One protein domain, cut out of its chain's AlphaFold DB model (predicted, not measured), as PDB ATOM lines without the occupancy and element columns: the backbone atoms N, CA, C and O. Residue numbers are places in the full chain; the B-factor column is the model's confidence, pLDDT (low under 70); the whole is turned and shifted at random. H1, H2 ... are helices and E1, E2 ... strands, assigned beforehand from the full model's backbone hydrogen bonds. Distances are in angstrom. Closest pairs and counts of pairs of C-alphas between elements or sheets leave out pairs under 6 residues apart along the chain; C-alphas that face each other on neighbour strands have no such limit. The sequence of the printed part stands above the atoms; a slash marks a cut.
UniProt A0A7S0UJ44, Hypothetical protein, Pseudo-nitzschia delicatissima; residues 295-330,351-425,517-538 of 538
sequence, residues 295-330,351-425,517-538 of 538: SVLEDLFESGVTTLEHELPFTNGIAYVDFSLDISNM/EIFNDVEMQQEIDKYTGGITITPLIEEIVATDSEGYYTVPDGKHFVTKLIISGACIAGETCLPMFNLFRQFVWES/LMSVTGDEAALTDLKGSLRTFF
ATOM      1  N   SER A 295      44.441  13.687  39.258       93.12
ATOM      2  CA  SER A 295      43.673  14.309  40.332       93.12
ATOM      3  C   SER A 295      44.309  13.961  41.669       93.12
ATOM      4  O   SER A 295      44.501  12.790  41.985       93.12
ATOM      5  N   VAL A 296      44.634  14.981  42.462       93.81
ATOM      6  CA  VAL A 296      45.140  14.797  43.826       93.81
ATOM      7  C   VAL A 296      43.956  14.844  44.781       93.81
ATOM      8  O   VAL A 296      43.313  15.883  44.937       93.81
ATOM      9  N   LEU A 297      43.662  13.712  45.407       91.06
ATOM     10  CA  LEU A 297      42.630  13.569  46.423       91.06
ATOM     11  C   LEU A 297      43.318  13.513  47.785       91.06
ATOM     12  O   LEU A 297      43.808  12.468  48.220       91.06
ATOM     13  N   GLU A 298      43.389  14.670  48.436       89.12
ATOM     14  CA  GLU A 298      43.906  14.766  49.798       89.12
ATOM     15  C   GLU A 298      42.927  14.104  50.772       89.12
ATOM     16  O   GLU A 298      41.731  14.394  50.750       89.12
ATOM     17  N   ASP A 299      43.456  13.233  51.634       84.06
ATOM     18  CA  ASP A 299      42.724  12.633  52.751       84.06
ATOM     19  C   ASP A 299      41.417  11.931  52.329       84.06
ATOM     20  O   ASP A 299      40.338  12.121  52.901       84.06
ATOM     21  N   LEU A 300      41.504  11.121  51.268       84.94
ATOM     22  CA  LEU A 300      40.344  10.419  50.728       84.94
ATOM     23  C   LEU A 300      39.726   9.521  51.815       84.94
ATOM     24  O   LEU A 300      40.403   8.657  52.371       84.94
ATOM     25  N   PHE A 301      38.435   9.728  52.099       87.69
ATOM     26  CA  PHE A 301      37.681   9.070  53.178       87.69
ATOM     27  C   PHE A 301      38.205   9.325  54.607       87.69
ATOM     28  O   PHE A 301      37.986   8.483  55.474       87.69
ATOM     29  N   GLU A 302      38.857  10.464  54.872       85.75
ATOM     30  CA  GLU A 302      39.456  10.780  56.188       85.75
ATOM     31  C   GLU A 302      40.526   9.744  56.612       85.75
ATOM     32  O   GLU A 302      40.751   9.477  57.796       85.75
ATOM     33  N   SER A 303      41.167   9.101  55.627       84.81
ATOM     34  CA  SER A 303      42.124   8.008  55.826       84.81
ATOM     35  C   SER A 303      43.519   8.462  56.269       84.81
ATOM     36  O   SER A 303      44.320   7.635  56.717       84.81
ATOM     37  N   GLY A 304      43.834   9.747  56.123       85.25
ATOM     38  CA  GLY A 304      45.161  10.344  56.253       85.25
ATOM     39  C   GLY A 304      46.108  10.033  55.088       85.25
ATOM     40  O   GLY A 304      47.294  10.346  55.192       85.25
ATOM     41  N   VAL A 305      45.622   9.396  54.015       89.25
ATOM     42  CA  VAL A 305      46.415   8.974  52.849       89.25
ATOM     43  C   VAL A 305      46.104   9.880  51.659       89.25
ATOM     44  O   VAL A 305      44.946  10.182  51.374       89.25
ATOM     45  N   THR A 306      47.149  10.324  50.957       91.88
ATOM     46  CA  THR A 306      46.977  11.060  49.695       91.88
ATOM     47  C   THR A 306      46.781  10.065  48.559       91.88
ATOM     48  O   THR A 306      47.586   9.142  48.413       91.88
ATOM     49  N   THR A 307      45.744  10.266  47.747       93.44
ATOM     50  CA  THR A 307      45.469   9.430  46.575       93.44
ATOM     51  C   THR A 307      45.681  10.228  45.292       93.44
ATOM     52  O   THR A 307      45.111  11.306  45.128       93.44
ATOM     53  N   LEU A 308      46.496   9.700  44.383       94.94
ATOM     54  CA  LEU A 308      46.656  10.178  43.017       94.94
ATOM     55  C   LEU A 308      45.774   9.333  42.110       94.94
ATOM     56  O   LEU A 308      45.905   8.113  42.077       94.94
ATOM     57  N   GLU A 309      44.862   9.980  41.401       95.31
ATOM     58  CA  GLU A 309      43.975   9.328  40.447       95.31
ATOM     59  C   GLU A 309      44.387   9.692  39.024       95.31
ATOM     60  O   GLU A 309      44.426  10.870  38.657       95.31
ATOM     61  N   HIS A 310      44.679   8.663  38.235       94.94
ATOM     62  CA  HIS A 310      45.077   8.752  36.840       94.94
ATOM     63  C   HIS A 310      43.987   8.124  35.968       94.94
ATOM     64  O   HIS A 310      43.939   6.905  35.777       94.94
ATOM     65  N   GLU A 311      43.100   8.962  35.435       93.75
ATOM     66  CA  GLU A 311      42.106   8.520  34.459       93.75
ATOM     67  C   GLU A 311      42.760   8.390  33.084       93.75
ATOM     68  O   GLU A 311      43.222   9.369  32.491       93.75
ATOM     69  N   LEU A 312      42.813   7.160  32.573       91.06
ATOM     70  CA  LEU A 312      43.269   6.881  31.218       91.06
ATOM     71  C   LEU A 312      42.071   6.525  30.334       91.06
ATOM     72  O   LEU A 312      41.183   5.802  30.780       91.06
ATOM     73  N   PRO A 313      42.052   6.937  29.051       87.50
ATOM     74  CA  PRO A 313      40.911   6.670  28.174       87.50
ATOM     75  C   PRO A 313      40.566   5.183  28.016       87.50
ATOM     76  O   PRO A 313      39.406   4.847  27.792       87.50
ATOM     77  N   PHE A 314      41.568   4.299  28.090       86.19
ATOM     78  CA  PHE A 314      41.392   2.860  27.910       86.19
ATOM     79  C   PHE A 314      42.393   2.075  28.764       86.19
ATOM     80  O   PHE A 314      43.588   2.058  28.454       86.19
ATOM     81  N   THR A 315      41.894   1.369  29.781       88.69
ATOM     82  CA  THR A 315      42.651   0.333  30.510       88.69
ATOM     83  C   THR A 315      42.051  -1.060  30.331       88.69
ATOM     84  O   THR A 315      42.463  -2.000  31.000       88.69
ATOM     85  N   ASN A 316      41.088  -1.215  29.412       87.75
ATOM     86  CA  ASN A 316      40.390  -2.473  29.128       87.75
ATOM     87  C   ASN A 316      39.780  -3.118  30.388       87.75
ATOM     88  O   ASN A 316      39.753  -4.346  30.531       87.75
ATOM     89  N   GLY A 317      39.288  -2.286  31.314       89.38
ATOM     90  CA  GLY A 317      38.756  -2.739  32.595       89.38
ATOM     91  C   GLY A 317      39.808  -3.332  33.533       89.38
ATOM     92  O   GLY A 317      39.445  -4.121  34.403       89.38
ATOM     93  N   ILE A 318      41.091  -3.005  33.355       93.12
ATOM     94  CA  ILE A 318      42.144  -3.273  34.338       93.12
ATOM     95  C   ILE A 318      42.297  -2.058  35.250       93.12
ATOM     96  O   ILE A 318      42.340  -0.911  34.794       93.12
ATOM     97  N   ALA A 319      42.363  -2.337  36.545       95.50
ATOM     98  CA  ALA A 319      42.650  -1.392  37.605       95.50
ATOM     99  C   ALA A 319      44.092  -1.605  38.080       95.50
ATOM    100  O   ALA A 319      44.453  -2.726  38.435       95.50
ATOM    101  N   TYR A 320      44.894  -0.539  38.103       95.94
ATOM    102  CA  TYR A 320      46.271  -0.562  38.604       95.94
ATOM    103  C   TYR A 320      46.369   0.246  39.887       95.94
ATOM    104  O   TYR A 320      45.802   1.340  39.982       95.94
ATOM    105  N   VAL A 321      47.096  -0.287  40.862       97.31
ATOM    106  CA  VAL A 321      47.247   0.320  42.179       97.31
ATOM    107  C   VAL A 321      48.700   0.239  42.627       97.31
ATOM    108  O   VAL A 321      49.243  -0.858  42.734       97.31
ATOM    109  N   ASP A 322      49.283   1.386  42.973       97.25
ATOM    110  CA  ASP A 322      50.553   1.470  43.696       97.25
ATOM    111  C   ASP A 322      50.302   2.042  45.089       97.25
ATOM    112  O   ASP A 322      49.983   3.222  45.254       97.25
ATOM    113  N   PHE A 323      50.467   1.215  46.115       95.75
ATOM    114  CA  PHE A 323      50.397   1.647  47.500       95.75
ATOM    115  C   PHE A 323      51.801   1.795  48.073       95.75
ATOM    116  O   PHE A 323      52.493   0.816  48.347       95.75
ATOM    117  N   SER A 324      52.234   3.038  48.259       94.94
ATOM    118  CA  SER A 324      53.561   3.347  48.778       94.94
ATOM    119  C   SER A 324      53.530   3.683  50.267       94.94
ATOM    120  O   SER A 324      52.723   4.487  50.740       94.94
ATOM    121  N   LEU A 325      54.452   3.075  51.004       93.00
ATOM    122  CA  LEU A 325      54.633   3.209  52.443       93.00
ATOM    123  C   LEU A 325      56.006   3.823  52.715       93.00
ATOM    124  O   LEU A 325      56.994   3.438  52.093       93.00
ATOM    125  N   ASP A 326      56.086   4.784  53.632       91.00
ATOM    126  CA  ASP A 326      57.373   5.357  54.033       91.00
ATOM    127  C   ASP A 326      58.183   4.367  54.878       91.00
ATOM    128  O   ASP A 326      57.677   3.815  55.855       91.00
ATOM    129  N   ILE A 327      59.448   4.178  54.503       91.50
ATOM    130  CA  ILE A 327      60.409   3.319  55.210       91.50
ATOM    131  C   ILE A 327      61.590   4.107  55.790       91.50
ATOM    132  O   ILE A 327      62.564   3.515  56.250       91.50
ATOM    133  N   SER A 328      61.511   5.443  55.808       88.25
ATOM    134  CA  SER A 328      62.560   6.326  56.343       88.25
ATOM    135  C   SER A 328      62.854   6.122  57.837       88.25
ATOM    136  O   SER A 328      63.883   6.570  58.339       88.25
ATOM    137  N   ASN A 329      61.956   5.441  58.557       88.56
ATOM    138  CA  ASN A 329      62.074   5.118  59.976       88.56
ATOM    139  C   ASN A 329      62.712   3.741  60.256       88.56
ATOM    140  O   ASN A 329      62.818   3.363  61.426       88.56
ATOM    141  N   MET A 330      63.094   2.985  59.219       91.19
ATOM    142  CA  MET A 330      63.837   1.732  59.370       91.19
ATOM    143  C   MET A 330      65.298   1.999  59.754       91.19
ATOM    144  O   MET A 330      65.856   3.051  59.438       91.19
ATOM    145  N   GLU A 351      48.669 -15.888  59.222       85.75
ATOM    146  CA  GLU A 351      47.926 -16.779  60.130       85.75
ATOM    147  C   GLU A 351      46.739 -17.489  59.447       85.75
ATOM    148  O   GLU A 351      46.249 -18.494  59.965       85.75
ATOM    149  N   ILE A 352      46.256 -16.958  58.316       87.75
ATOM    150  CA  ILE A 352      45.072 -17.450  57.593       87.75
ATOM    151  C   ILE A 352      45.474 -18.397  56.461       87.75
ATOM    152  O   ILE A 352      44.823 -19.422  56.269       87.75
ATOM    153  N   PHE A 353      46.532 -18.044  55.734       87.88
ATOM    154  CA  PHE A 353      47.010 -18.752  54.551       87.88
ATOM    155  C   PHE A 353      48.458 -19.169  54.746       87.88
ATOM    156  O   PHE A 353      49.288 -18.345  55.133       87.88
ATOM    157  N   ASN A 354      48.786 -20.417  54.425       88.75
ATOM    158  CA  ASN A 354      50.190 -20.773  54.239       88.75
ATOM    159  C   ASN A 354      50.772 -20.084  52.985       88.75
ATOM    160  O   ASN A 354      50.075 -19.391  52.246       88.75
ATOM    161  N   ASP A 355      52.070 -20.247  52.759       79.31
ATOM    162  CA  ASP A 355      52.791 -19.669  51.624       79.31
ATOM    163  C   ASP A 355      52.196 -20.056  50.258       79.31
ATOM    164  O   ASP A 355      52.032 -19.198  49.389       79.31
ATOM    165  N   VAL A 356      51.805 -21.321  50.081       82.12
ATOM    166  CA  VAL A 356      51.193 -21.823  48.839       82.12
ATOM    167  C   VAL A 356      49.795 -21.239  48.631       82.12
ATOM    168  O   VAL A 356      49.468 -20.780  47.538       82.12
ATOM    169  N   GLU A 357      48.966 -21.232  49.674       86.56
ATOM    170  CA  GLU A 357      47.612 -20.665  49.633       86.56
ATOM    171  C   GLU A 357      47.642 -19.154  49.366       86.56
ATOM    172  O   GLU A 357      46.818 -18.645  48.607       86.56
ATOM    173  N   MET A 358      48.622 -18.437  49.926       87.88
ATOM    174  CA  MET A 358      48.798 -17.005  49.678       87.88
ATOM    175  C   MET A 358      49.071 -16.729  48.196       87.88
ATOM    176  O   MET A 358      48.444 -15.848  47.606       87.88
ATOM    177  N   GLN A 359      49.957 -17.513  47.572       84.31
ATOM    178  CA  GLN A 359      50.236 -17.389  46.140       84.31
ATOM    179  C   GLN A 359      48.997 -17.696  45.287       84.31
ATOM    180  O   GLN A 359      48.726 -16.985  44.321       84.31
ATOM    181  N   GLN A 360      48.206 -18.706  45.664       83.88
ATOM    182  CA  GLN A 360      46.956 -19.030  44.968       83.88
ATOM    183  C   GLN A 360      45.955 -17.872  45.009       83.88
ATOM    184  O   GLN A 360      45.297 -17.600  44.007       83.88
ATOM    185  N   GLU A 361      45.839 -17.167  46.134       88.81
ATOM    186  CA  GLU A 361      44.944 -16.012  46.249       88.81
ATOM    187  C   GLU A 361      45.451 -14.808  45.431       88.81
ATOM    188  O   GLU A 361      44.641 -14.116  44.810       88.81
ATOM    189  N   ILE A 362      46.773 -14.594  45.344       89.44
ATOM    190  CA  ILE A 362      47.372 -13.592  44.439       89.44
ATOM    191  C   ILE A 362      47.003 -13.904  42.983       89.44
ATOM    192  O   ILE A 362      46.453 -13.039  42.298       89.44
ATOM    193  N   ASP A 363      47.245 -15.135  42.528       84.69
ATOM    194  CA  ASP A 363      46.998 -15.565  41.143       84.69
ATOM    195  C   ASP A 363      45.505 -15.553  40.779       84.69
ATOM    196  O   ASP A 363      45.121 -15.333  39.629       84.69
ATOM    197  N   LYS A 364      44.642 -15.800  41.766       85.69
ATOM    198  CA  LYS A 364      43.189 -15.870  41.593       85.69
ATOM    199  C   LYS A 364      42.523 -14.508  41.477       85.69
ATOM    200  O   LYS A 364      41.452 -14.429  40.879       85.69
ATOM    201  N   TYR A 365      43.084 -13.466  42.085       89.69
ATOM    202  CA  TYR A 365      42.452 -12.145  42.130       89.69
ATOM    203  C   TYR A 365      43.222 -11.063  41.382       89.69
ATOM    204  O   TYR A 365      42.673  -9.987  41.152       89.69
ATOM    205  N   THR A 366      44.471 -11.306  41.002       91.31
ATOM    206  CA  THR A 366      45.325 -10.278  40.406       91.31
ATOM    207  C   THR A 366      46.065 -10.806  39.186       91.31
ATOM    208  O   THR A 366      46.210 -12.007  38.992       91.31
ATOM    209  N   GLY A 367      46.572  -9.891  38.367       87.81
ATOM    210  CA  GLY A 367      47.555 -10.200  37.332       87.81
ATOM    211  C   GLY A 367      48.983 -10.357  37.850       87.81
ATOM    212  O   GLY A 367      49.903 -10.533  37.056       87.81
ATOM    213  N   GLY A 368      49.167 -10.255  39.166       89.44
ATOM    214  CA  GLY A 368      50.453 -10.180  39.834       89.44
ATOM    215  C   GLY A 368      50.488  -9.023  40.826       89.44
ATOM    216  O   GLY A 368      49.882  -7.966  40.618       89.44
ATOM    217  N   ILE A 369      51.228  -9.234  41.911       94.62
ATOM    218  CA  ILE A 369      51.559  -8.206  42.892       94.62
ATOM    219  C   ILE A 369      53.073  -8.211  43.074       94.62
ATOM    220  O   ILE A 369      53.707  -9.264  43.058       94.62
ATOM    221  N   THR A 370      53.657  -7.034  43.255       96.12
ATOM    222  CA  THR A 370      55.062  -6.890  43.627       96.12
ATOM    223  C   THR A 370      55.192  -5.982  44.839       96.12
ATOM    224  O   THR A 370      54.400  -5.060  45.028       96.12
ATOM    225  N   ILE A 371      56.203  -6.244  45.667       97.25
ATOM    226  CA  ILE A 371      56.600  -5.369  46.769       97.25
ATOM    227  C   ILE A 371      58.049  -4.962  46.526       97.25
ATOM    228  O   ILE A 371      58.948  -5.798  46.607       97.25
ATOM    229  N   THR A 372      58.275  -3.686  46.217       96.19
ATOM    230  CA  THR A 372      59.591  -3.191  45.790       96.19
ATOM    231  C   THR A 372      60.030  -1.995  46.634       96.19
ATOM    232  O   THR A 372      59.238  -1.075  46.856       96.19
ATOM    233  N   PRO A 373      61.286  -1.960  47.109       95.94
ATOM    234  CA  PRO A 373      61.821  -0.783  47.769       95.94
ATOM    235  C   PRO A 373      62.255   0.283  46.751       95.94
ATOM    236  O   PRO A 373      62.791  -0.019  45.688       95.94
ATOM    237  N   LEU A 374      62.068   1.549  47.105       95.12
ATOM    238  CA  LEU A 374      62.442   2.716  46.318       95.12
ATOM    239  C   LEU A 374      63.321   3.636  47.161       95.12
ATOM    240  O   LEU A 374      63.001   3.933  48.314       95.12
ATOM    241  N   ILE A 375      64.394   4.136  46.553       93.19
ATOM    242  CA  ILE A 375      65.159   5.273  47.054       93.19
ATOM    243  C   ILE A 375      65.437   6.235  45.906       93.19
ATOM    244  O   ILE A 375      66.050   5.856  44.907       93.19
ATOM    245  N   GLU A 376      65.015   7.482  46.073       91.44
ATOM    246  CA  GLU A 376      65.301   8.566  45.137       91.44
ATOM    247  C   GLU A 376      65.796   9.803  45.877       91.44
ATOM    248  O   GLU A 376      65.412  10.064  47.017       91.44
ATOM    249  N   GLU A 377      66.655  10.575  45.219       88.38
ATOM    250  CA  GLU A 377      67.092  11.886  45.694       88.38
ATOM    251  C   GLU A 377      66.236  12.976  45.047       88.38
ATOM    252  O   GLU A 377      66.065  13.012  43.829       88.38
ATOM    253  N   ILE A 378      65.686  13.879  45.861       85.81
ATOM    254  CA  ILE A 378      64.924  15.020  45.360       85.81
ATOM    255  C   ILE A 378      65.918  16.057  44.842       85.81
ATOM    256  O   ILE A 378      66.585  16.747  45.615       85.81
ATOM    257  N   VAL A 379      65.983  16.193  43.521       82.31
ATOM    258  CA  VAL A 379      66.812  17.200  42.858       82.31
ATOM    259  C   VAL A 379      65.994  18.476  42.671       82.31
ATOM    260  O   VAL A 379      65.043  18.509  41.889       82.31
ATOM    261  N   ALA A 380      66.351  19.541  43.389       81.00
ATOM    262  CA  ALA A 380      65.708  20.841  43.219       81.00
ATOM    263  C   ALA A 380      66.138  21.501  41.900       81.00
ATOM    264  O   ALA A 380      67.257  21.291  41.426       81.00
ATOM    265  N   THR A 381      65.274  22.338  41.333       82.44
ATOM    266  CA  THR A 381      65.591  23.181  40.175       82.44
ATOM    267  C   THR A 381      65.769  24.638  40.592       82.44
ATOM    268  O   THR A 381      65.148  25.108  41.548       82.44
ATOM    269  N   ASP A 382      66.651  25.360  39.903       81.69
ATOM    270  CA  ASP A 382      66.801  26.804  40.077       81.69
ATOM    271  C   ASP A 382      65.693  27.591  39.349       81.69
ATOM    272  O   ASP A 382      64.788  27.028  38.729       81.69
ATOM    273  N   SER A 383      65.748  28.925  39.425       81.25
ATOM    274  CA  SER A 383      64.767  29.811  38.782       81.25
ATOM    275  C   SER A 383      64.736  29.716  37.254       81.25
ATOM    276  O   SER A 383      63.787  30.199  36.640       81.25
ATOM    277  N   GLU A 384      65.772  29.142  36.641       78.69
ATOM    278  CA  GLU A 384      65.872  28.917  35.197       78.69
ATOM    279  C   GLU A 384      65.502  27.472  34.816       78.69
ATOM    280  O   GLU A 384      65.483  27.127  33.635       78.69
ATOM    281  N   GLY A 385      65.136  26.642  35.800       73.38
ATOM    282  CA  GLY A 385      64.749  25.249  35.607       73.38
ATOM    283  C   GLY A 385      65.931  24.285  35.510       73.38
ATOM    284  O   GLY A 385      65.720  23.121  35.173       73.38
ATOM    285  N   TYR A 386      67.160  24.724  35.804       77.12
ATOM    286  CA  TYR A 386      68.317  23.834  35.830       77.12
ATOM    287  C   TYR A 386      68.371  23.054  37.137       77.12
ATOM    288  O   TYR A 386      68.149  23.601  38.218       77.12
ATOM    289  N   TYR A 387      68.701  21.766  37.042       80.88
ATOM    290  CA  TYR A 387      68.941  20.934  38.214       80.88
ATOM    291  C   TYR A 387      70.086  21.505  39.048       80.88
ATOM    292  O   TYR A 387      71.206  21.699  38.573       80.88
ATOM    293  N   THR A 388      69.792  21.754  40.314       79.56
ATOM    294  CA  THR A 388      70.791  22.117  41.310       79.56
ATOM    295  C   THR A 388      71.539  20.871  41.761       79.56
ATOM    296  O   THR A 388      70.992  19.769  41.758       79.56
ATOM    297  N   VAL A 389      72.806  21.037  42.146       76.62
ATOM    298  CA  VAL A 389      73.566  19.951  42.772       76.62
ATOM    299  C   VAL A 389      72.889  19.622  44.106       76.62
ATOM    300  O   VAL A 389      72.817  20.517  44.955       76.62
ATOM    301  N   PRO A 390      72.398  18.386  44.307       73.31
ATOM    302  CA  PRO A 390      71.755  18.002  45.554       73.31
ATOM    303  C   PRO A 390      72.693  18.172  46.751       73.31
ATOM    304  O   PRO A 390      73.899  17.935  46.657       73.31
ATOM    305  N   ASP A 391      72.145  18.571  47.898       74.00
ATOM    306  CA  ASP A 391      72.916  18.725  49.136       74.00
ATOM    307  C   ASP A 391      73.075  17.406  49.919       74.00
ATOM    308  O   ASP A 391      73.692  17.394  50.990       74.00
ATOM    309  N   GLY A 392      72.526  16.309  49.384       70.44
ATOM    310  CA  GLY A 392      72.579  14.974  49.964       70.44
ATOM    311  C   GLY A 392      71.698  14.788  51.197       70.44
ATOM    312  O   GLY A 392      72.014  13.930  52.020       70.44
ATOM    313  N   LYS A 393      70.649  15.603  51.390       71.88
ATOM    314  CA  LYS A 393      69.768  15.520  52.576       71.88
ATOM    315  C   LYS A 393      68.307  15.223  52.269       71.88
ATOM    316  O   LYS A 393      67.535  14.990  53.198       71.88
ATOM    317  N   HIS A 394      67.918  15.241  51.001       83.12
ATOM    318  CA  HIS A 394      66.524  15.138  50.592       83.12
ATOM    319  C   HIS A 394      66.301  13.854  49.806       83.12
ATOM    320  O   HIS A 394      66.475  13.820  48.591       83.12
ATOM    321  N   PHE A 395      65.903  12.800  50.515       87.06
ATOM    322  CA  PHE A 395      65.606  11.503  49.920       87.06
ATOM    323  C   PHE A 395      64.152  11.120  50.139       87.06
ATOM    324  O   PHE A 395      63.554  11.432  51.170       87.06
ATOM    325  N   VAL A 396      63.611  10.396  49.169       89.81
ATOM    326  CA  VAL A 396      62.343   9.691  49.277       89.81
ATOM    327  C   VAL A 396      62.664   8.211  49.364       89.81
ATOM    328  O   VAL A 396      63.240   7.649  48.436       89.81
ATOM    329  N   THR A 397      62.294   7.588  50.477       91.06
ATOM    330  CA  THR A 397      62.434   6.145  50.684       91.06
ATOM    331  C   THR A 397      61.058   5.530  50.844       91.06
ATOM    332  O   THR A 397      60.337   5.880  51.782       91.06
ATOM    333  N   LYS A 398      60.676   4.628  49.944       93.56
ATOM    334  CA  LYS A 398      59.368   3.970  49.977       93.56
ATOM    335  C   LYS A 398      59.509   2.462  49.872       93.56
ATOM    336  O   LYS A 398      60.473   1.962  49.310       93.56
ATOM    337  N   LEU A 399      58.513   1.756  50.374       94.94
ATOM    338  CA  LEU A 399      58.185   0.396  49.977       94.94
ATOM    339  C   LEU A 399      56.865   0.479  49.217       94.94
ATOM    340  O   LEU A 399      55.896   1.022  49.742       94.94
ATOM    341  N   ILE A 400      56.852   0.022  47.970       97.19
ATOM    342  CA  ILE A 400      55.715   0.158  47.059       97.19
ATOM    343  C   ILE A 400      55.128  -1.225  46.825       97.19
ATOM    344  O   ILE A 400      55.837  -2.124  46.376       97.19
ATOM    345  N   ILE A 401      53.850  -1.380  47.158       97.50
ATOM    346  CA  ILE A 401      53.044  -2.545  46.808       97.50
ATOM    347  C   ILE A 401      52.301  -2.201  45.521       97.50
ATOM    348  O   ILE A 401      51.416  -1.348  45.537       97.50
ATOM    349  N   SER A 402      52.678  -2.843  44.424       97.69
ATOM    350  CA  SER A 402      52.116  -2.608  43.094       97.69
ATOM    351  C   SER A 402      51.309  -3.821  42.670       97.69
ATOM    352  O   SER A 402      51.830  -4.935  42.683       97.69
ATOM    353  N   GLY A 403      50.053  -3.618  42.292       96.00
ATOM    354  CA  GLY A 403      49.159  -4.686  41.863       96.00
ATOM    355  C   GLY A 403      48.218  -4.233  40.761       96.00
ATOM    356  O   GLY A 403      47.890  -3.050  40.639       96.00
ATOM    357  N   ALA A 404      47.781  -5.198  39.961       95.31
ATOM    358  CA  ALA A 404      46.797  -4.981  38.916       95.31
ATOM    359  C   ALA A 404      45.729  -6.071  38.952       95.31
ATOM    360  O   ALA A 404      46.026  -7.243  39.187       95.31
ATOM    361  N   CYS A 405      44.477  -5.701  38.706       94.38
ATOM    362  CA  CYS A 405      43.362  -6.641  38.750       94.38
ATOM    363  C   CYS A 405      42.250  -6.263  37.763       94.38
ATOM    364  O   CYS A 405      42.202  -5.148  37.238       94.38
ATOM    365  N   ILE A 406      41.342  -7.202  37.491       93.19
ATOM    366  CA  ILE A 406      40.184  -6.955  36.627       93.19
ATOM    367  C   ILE A 406      39.121  -6.197  37.429       93.19
ATOM    368  O   ILE A 406      38.565  -6.725  38.396       93.19
ATOM    369  N   ALA A 407      38.804  -4.970  37.020       92.31
ATOM    370  CA  ALA A 407      37.796  -4.151  37.679       92.31
ATOM    371  C   ALA A 407      36.430  -4.857  37.752       92.31
ATOM    372  O   ALA A 407      36.015  -5.564  36.828       92.31
ATOM    373  N   GLY A 408      35.728  -4.645  38.862       88.38
ATOM    374  CA  GLY A 408      34.466  -5.277  39.221       88.38
ATOM    375  C   GLY A 408      34.600  -6.041  40.537       88.38
ATOM    376  O   GLY A 408      34.392  -5.500  41.613       88.38
ATOM    377  N   GLU A 409      34.918  -7.331  40.474       82.69
ATOM    378  CA  GLU A 409      34.869  -8.190  41.670       82.69
ATOM    379  C   GLU A 409      36.232  -8.391  42.351       82.69
ATOM    380  O   GLU A 409      36.280  -8.887  43.476       82.69
ATOM    381  N   THR A 410      37.341  -8.006  41.708       92.12
ATOM    382  CA  THR A 410      38.692  -8.378  42.178       92.12
ATOM    383  C   THR A 410      39.475  -7.258  42.872       92.12
ATOM    384  O   THR A 410      40.416  -7.548  43.611       92.12
ATOM    385  N   CYS A 411      39.035  -5.999  42.761       94.75
ATOM    386  CA  CYS A 411      39.682  -4.856  43.421       94.75
ATOM    387  C   CYS A 411      39.718  -4.996  44.951       94.75
ATOM    388  O   CYS A 411      40.770  -4.836  45.569       94.75
ATOM    389  N   LEU A 412      38.585  -5.323  45.582       94.94
ATOM    390  CA  LEU A 412      38.522  -5.492  47.036       94.94
ATOM    391  C   LEU A 412      39.378  -6.677  47.532       94.94
ATOM    392  O   LEU A 412      40.140  -6.480  48.481       94.94
ATOM    393  N   PRO A 413      39.320  -7.877  46.917       94.75
ATOM    394  CA  PRO A 413      40.271  -8.950  47.207       94.75
ATOM    395  C   PRO A 413      41.744  -8.523  47.115       94.75
ATOM    396  O   PRO A 413      42.501  -8.803  48.042       94.75
ATOM    397  N   MET A 414      42.143  -7.776  46.078       95.94
ATOM    398  CA  MET A 414      43.518  -7.269  45.950       95.94
ATOM    399  C   MET A 414      43.913  -6.354  47.122       95.94
ATOM    400  O   MET A 414      44.978  -6.522  47.713       95.94
ATOM    401  N   PHE A 415      43.043  -5.425  47.523       95.25
ATOM    402  CA  PHE A 415      43.300  -4.576  48.692       95.25
ATOM    403  C   PHE A 415      43.366  -5.367  50.006       95.25
ATOM    404  O   PHE A 415      44.159  -5.034  50.891       95.25
ATOM    405  N   ASN A 416      42.583  -6.441  50.146       94.38
ATOM    406  CA  ASN A 416      42.702  -7.337  51.297       94.38
ATOM    407  C   ASN A 416      44.082  -8.011  51.341       94.38
ATOM    408  O   ASN A 416      44.666  -8.086  52.423       94.38
ATOM    409  N   LEU A 417      44.629  -8.422  50.191       94.94
ATOM    410  CA  LEU A 417      45.999  -8.945  50.099       94.94
ATOM    411  C   LEU A 417      47.027  -7.879  50.505       94.94
ATOM    412  O   LEU A 417      47.887  -8.155  51.337       94.94
ATOM    413  N   PHE A 418      46.888  -6.633  50.030       95.00
ATOM    414  CA  PHE A 418      47.780  -5.526  50.417       95.00
ATOM    415  C   PHE A 418      47.816  -5.331  51.937       95.00
ATOM    416  O   PHE A 418      48.882  -5.131  52.526       95.00
ATOM    417  N   ARG A 419      46.651  -5.430  52.591       91.75
ATOM    418  CA  ARG A 419      46.559  -5.373  54.052       91.75
ATOM    419  C   ARG A 419      47.251  -6.574  54.702       91.75
ATOM    420  O   ARG A 419      48.015  -6.416  55.651       91.75
ATOM    421  N   GLN A 420      47.006  -7.777  54.203       93.25
ATOM    422  CA  GLN A 420      47.613  -8.982  54.762       93.25
ATOM    423  C   GLN A 420      49.144  -8.937  54.682       93.25
ATOM    424  O   GLN A 420      49.803  -9.215  55.684       93.25
ATOM    425  N   PHE A 421      49.715  -8.470  53.567       93.75
ATOM    426  CA  PHE A 421      51.168  -8.358  53.413       93.75
ATOM    427  C   PHE A 421      51.810  -7.488  54.489       93.75
ATOM    428  O   PHE A 421      52.797  -7.887  55.096       93.75
ATOM    429  N   VAL A 422      51.258  -6.307  54.768       90.00
ATOM    430  CA  VAL A 422      51.873  -5.371  55.724       90.00
ATOM    431  C   VAL A 422      51.596  -5.773  57.172       90.00
ATOM    432  O   VAL A 422      52.475  -5.638  58.031       90.00
ATOM    433  N   TRP A 423      50.380  -6.241  57.473       89.69
ATOM    434  CA  TRP A 423      49.937  -6.415  58.858       89.69
ATOM    435  C   TRP A 423      50.020  -7.846  59.386       89.69
ATOM    436  O   TRP A 423      50.306  -8.015  60.576       89.69
ATOM    437  N   GLU A 424      49.805  -8.840  58.531       92.50
ATOM    438  CA  GLU A 424      49.510 -10.225  58.923       92.50
ATOM    439  C   GLU A 424      50.581 -11.229  58.453       92.50
ATOM    440  O   GLU A 424      50.567 -12.375  58.896       92.50
ATOM    441  N   SER A 425      51.522 -10.810  57.599       94.62
ATOM    442  CA  SER A 425      52.568 -11.689  57.063       94.62
ATOM    443  C   SER A 425      53.529 -12.217  58.133       94.62
ATOM    444  O   SER A 425      53.970 -11.478  59.027       94.62
ATOM    445  N   LEU A 517      51.153   7.049  50.237       92.62
ATOM    446  CA  LEU A 517      50.585   7.565  48.995       92.62
ATOM    447  C   LEU A 517      50.011   6.397  48.202       92.62
ATOM    448  O   LEU A 517      50.683   5.381  48.027       92.62
ATOM    449  N   MET A 518      48.779   6.566  47.736       94.44
ATOM    450  CA  MET A 518      48.093   5.629  46.860       94.44
ATOM    451  C   MET A 518      48.062   6.215  45.451       94.44
ATOM    452  O   MET A 518      47.581   7.327  45.276       94.44
ATOM    453  N   SER A 519      48.544   5.490  44.453       95.94
ATOM    454  CA  SER A 519      48.300   5.807  43.047       95.94
ATOM    455  C   SER A 519      47.284   4.820  42.497       95.94
ATOM    456  O   SER A 519      47.451   3.615  42.669       95.94
ATOM    457  N   VAL A 520      46.230   5.319  41.861       96.06
ATOM    458  CA  VAL A 520      45.230   4.502  41.174       96.06
ATOM    459  C   VAL A 520      45.134   4.916  39.718       96.06
ATOM    460  O   VAL A 520      44.966   6.095  39.409       96.06
ATOM    461  N   THR A 521      45.225   3.940  38.819       95.69
ATOM    462  CA  THR A 521      45.134   4.163  37.374       95.69
ATOM    463  C   THR A 521      44.076   3.252  36.769       95.69
ATOM    464  O   THR A 521      44.049   2.051  37.042       95.69
ATOM    465  N   GLY A 522      43.200   3.814  35.940       94.62
ATOM    466  CA  GLY A 522      42.086   3.084  35.342       94.62
ATOM    467  C   GLY A 522      41.302   3.924  34.340       94.62
ATOM    468  O   GLY A 522      41.421   5.148  34.314       94.62
ATOM    469  N   ASP A 523      40.483   3.263  33.526       93.81
ATOM    470  CA  ASP A 523      39.347   3.906  32.866       93.81
ATOM    471  C   ASP A 523      38.248   4.277  33.887       93.81
ATOM    472  O   ASP A 523      38.301   3.886  35.056       93.81
ATOM    473  N   GLU A 524      37.246   5.052  33.461       92.50
ATOM    474  CA  GLU A 524      36.168   5.547  34.336       92.50
ATOM    475  C   GLU A 524      35.496   4.421  35.150       92.50
ATOM    476  O   GLU A 524      35.207   4.577  36.344       92.50
ATOM    477  N   ALA A 525      35.275   3.260  34.523       91.75
ATOM    478  CA  ALA A 525      34.655   2.109  35.169       91.75
ATOM    479  C   ALA A 525      35.584   1.488  36.223       91.75
ATOM    480  O   ALA A 525      35.145   1.234  37.348       91.75
ATOM    481  N   ALA A 526      36.865   1.301  35.892       94.31
ATOM    482  CA  ALA A 526      37.869   0.787  36.816       94.31
ATOM    483  C   ALA A 526      38.083   1.711  38.026       94.31
ATOM    484  O   ALA A 526      38.100   1.246  39.166       94.31
ATOM    485  N   LEU A 527      38.167   3.026  37.808       94.00
ATOM    486  CA  LEU A 527      38.318   4.005  38.889       94.00
ATOM    487  C   LEU A 527      37.089   4.060  39.805       94.00
ATOM    488  O   LEU A 527      37.224   4.207  41.023       94.00
ATOM    489  N   THR A 528      35.887   3.919  39.243       91.62
ATOM    490  CA  THR A 528      34.646   3.863  40.030       91.62
ATOM    491  C   THR A 528      34.639   2.661  40.973       91.62
ATOM    492  O   THR A 528      34.292   2.798  42.149       91.62
ATOM    493  N   ASP A 529      35.065   1.497  40.485       90.75
ATOM    494  CA  ASP A 529      35.149   0.279  41.288       90.75
ATOM    495  C   ASP A 529      36.243   0.356  42.371       90.75
ATOM    496  O   ASP A 529      36.010   0.040  43.546       90.75
ATOM    497  N   LEU A 530      37.419   0.892  42.018       93.00
ATOM    498  CA  LEU A 530      38.504   1.153  42.966       93.00
ATOM    499  C   LEU A 530      38.058   2.064  44.114       93.00
ATOM    500  O   LEU A 530      38.354   1.765  45.269       93.00
ATOM    501  N   LYS A 531      37.294   3.129  43.841       89.88
ATOM    502  CA  LYS A 531      36.753   4.021  44.886       89.88
ATOM    503  C   LYS A 531      35.876   3.277  45.894       89.88
ATOM    504  O   LYS A 531      35.957   3.553  47.093       89.88
ATOM    505  N   GLY A 532      35.055   2.332  45.429       87.31
ATOM    506  CA  GLY A 532      34.241   1.480  46.301       87.31
ATOM    507  C   GLY A 532      35.097   0.599  47.214       87.31
ATOM    508  O   GLY A 532      34.850   0.521  48.421       87.31
ATOM    509  N   SER A 533      36.141  -0.004  46.649       90.38
ATOM    510  CA  SER A 533      37.063  -0.887  47.371       90.38
ATOM    511  C   SER A 533      37.955  -0.128  48.364       90.38
ATOM    512  O   SER A 533      38.080  -0.541  49.516       90.38
ATOM    513  N   LEU A 534      38.485   1.037  47.972       89.62
ATOM    514  CA  LEU A 534      39.310   1.918  48.811       89.62
ATOM    515  C   LEU A 534      38.591   2.354  50.088       89.62
ATOM    516  O   LEU A 534      39.202   2.407  51.151       89.62
ATOM    517  N   ARG A 535      37.280   2.615  50.008       87.00
ATOM    518  CA  ARG A 535      36.465   2.961  51.181       87.00
ATOM    519  C   ARG A 535      36.439   1.854  52.241       87.00
ATOM    520  O   ARG A 535      36.217   2.149  53.408       87.00
ATOM    521  N   THR A 536      36.586   0.599  51.826       86.00
ATOM    522  CA  THR A 536      36.614  -0.561  52.733       86.00
ATOM    523  C   THR A 536      38.032  -0.861  53.223       86.00
ATOM    524  O   THR A 536      38.201  -1.430  54.297       86.00
ATOM    525  N   PHE A 537      39.040  -0.512  52.419       86.75
ATOM    526  CA  PHE A 537      40.450  -0.747  52.718       86.75
ATOM    527  C   PHE A 537      41.005   0.192  53.797       86.75
ATOM    528  O   PHE A 537      41.741  -0.266  54.672       86.75
ATOM    529  N   PHE A 538      40.681   1.487  53.716       82.94
ATOM    530  CA  PHE A 538      41.080   2.475  54.721       82.94
ATOM    531  C   PHE A 538      40.300   2.324  56.025       82.94
ATOM    532  O   PHE A 538      40.952   2.518  57.084       82.94
TER     533      PHE A 538
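This is residues 295 to 330, 351 to 425 and 517 to 538 of the 538 residues of the protein "Hypothetical protein" of Pseudo-nitzschia delicatissima (UniProt A0A7S0UJ44). Six strands form one twisted sheet with helices H2 and H3 packed over one face, while H1, beside H2, grazes it. The loop of residues 378 to 394, between E4 and E5, reaches far out as an arm. The printed part has 133 residues with three named helices and six named strands, in the order E1 E2 E3 H1 E4 E5 H2 E6 H3; the mixed sheet runs E1 E2 E6 E3 E5 E4. The class is mixed, helices and strands; the whole is only just compact, close to loose, with a radius of gyration of the C-alphas of 17.0 A and spans of 50 by 36 by 27 A.

Find C-alpha 295 at (43.673, 14.309, 40.332), where E1, residues 295 to 297, begins. Next come E2, 306 to 311, and E3, 318 to 326, 26.3 A. Then find H1, 355 to 365, E4, 369 to 377, 25.6 A, E5, 395 to 406, 34.1 A, and H2, 411 to 423. Last are E6, 517 to 522, and H3, 524 to 537, ending at (40.450, -0.747, 52.718).

E2 and E6 are parallel, N 308 to O 518 2.8 A. Antiparallel are hairpins E1 and E2, N 297 to O 307 2.8 A, and E4 and E5, N 370 to O 402 2.8 A, and also E6 with E3, N 519 to O 322 2.8 A, and E3 with E5, N 323 to O 401 2.8 A. H2 and H3 make two layers with the sheet, helices on one face, at heights of 9.4 A and 8.6 A. They touch, C-alphas 412 and 533 closest at 4.8 A, at a steep tilt of 39 degrees, the same way. H1 touches H2, C-alphas 365 and 414 closest at 6.3 A. O i to N i+4 pairs are within hydrogen-bond range throughout H1 and H2, and 9 of 10 in H3.

The farthest C-alphas, 352 and 384, are 55.5 A apart. Residues 331 to 350 and 426 to 516 are cut out, with C-alpha gaps of 24.4 A and 21.0 A. The link E4 to E5 is long. Mean pLDDT of the printed part is 89.6; no printed residue is under 70.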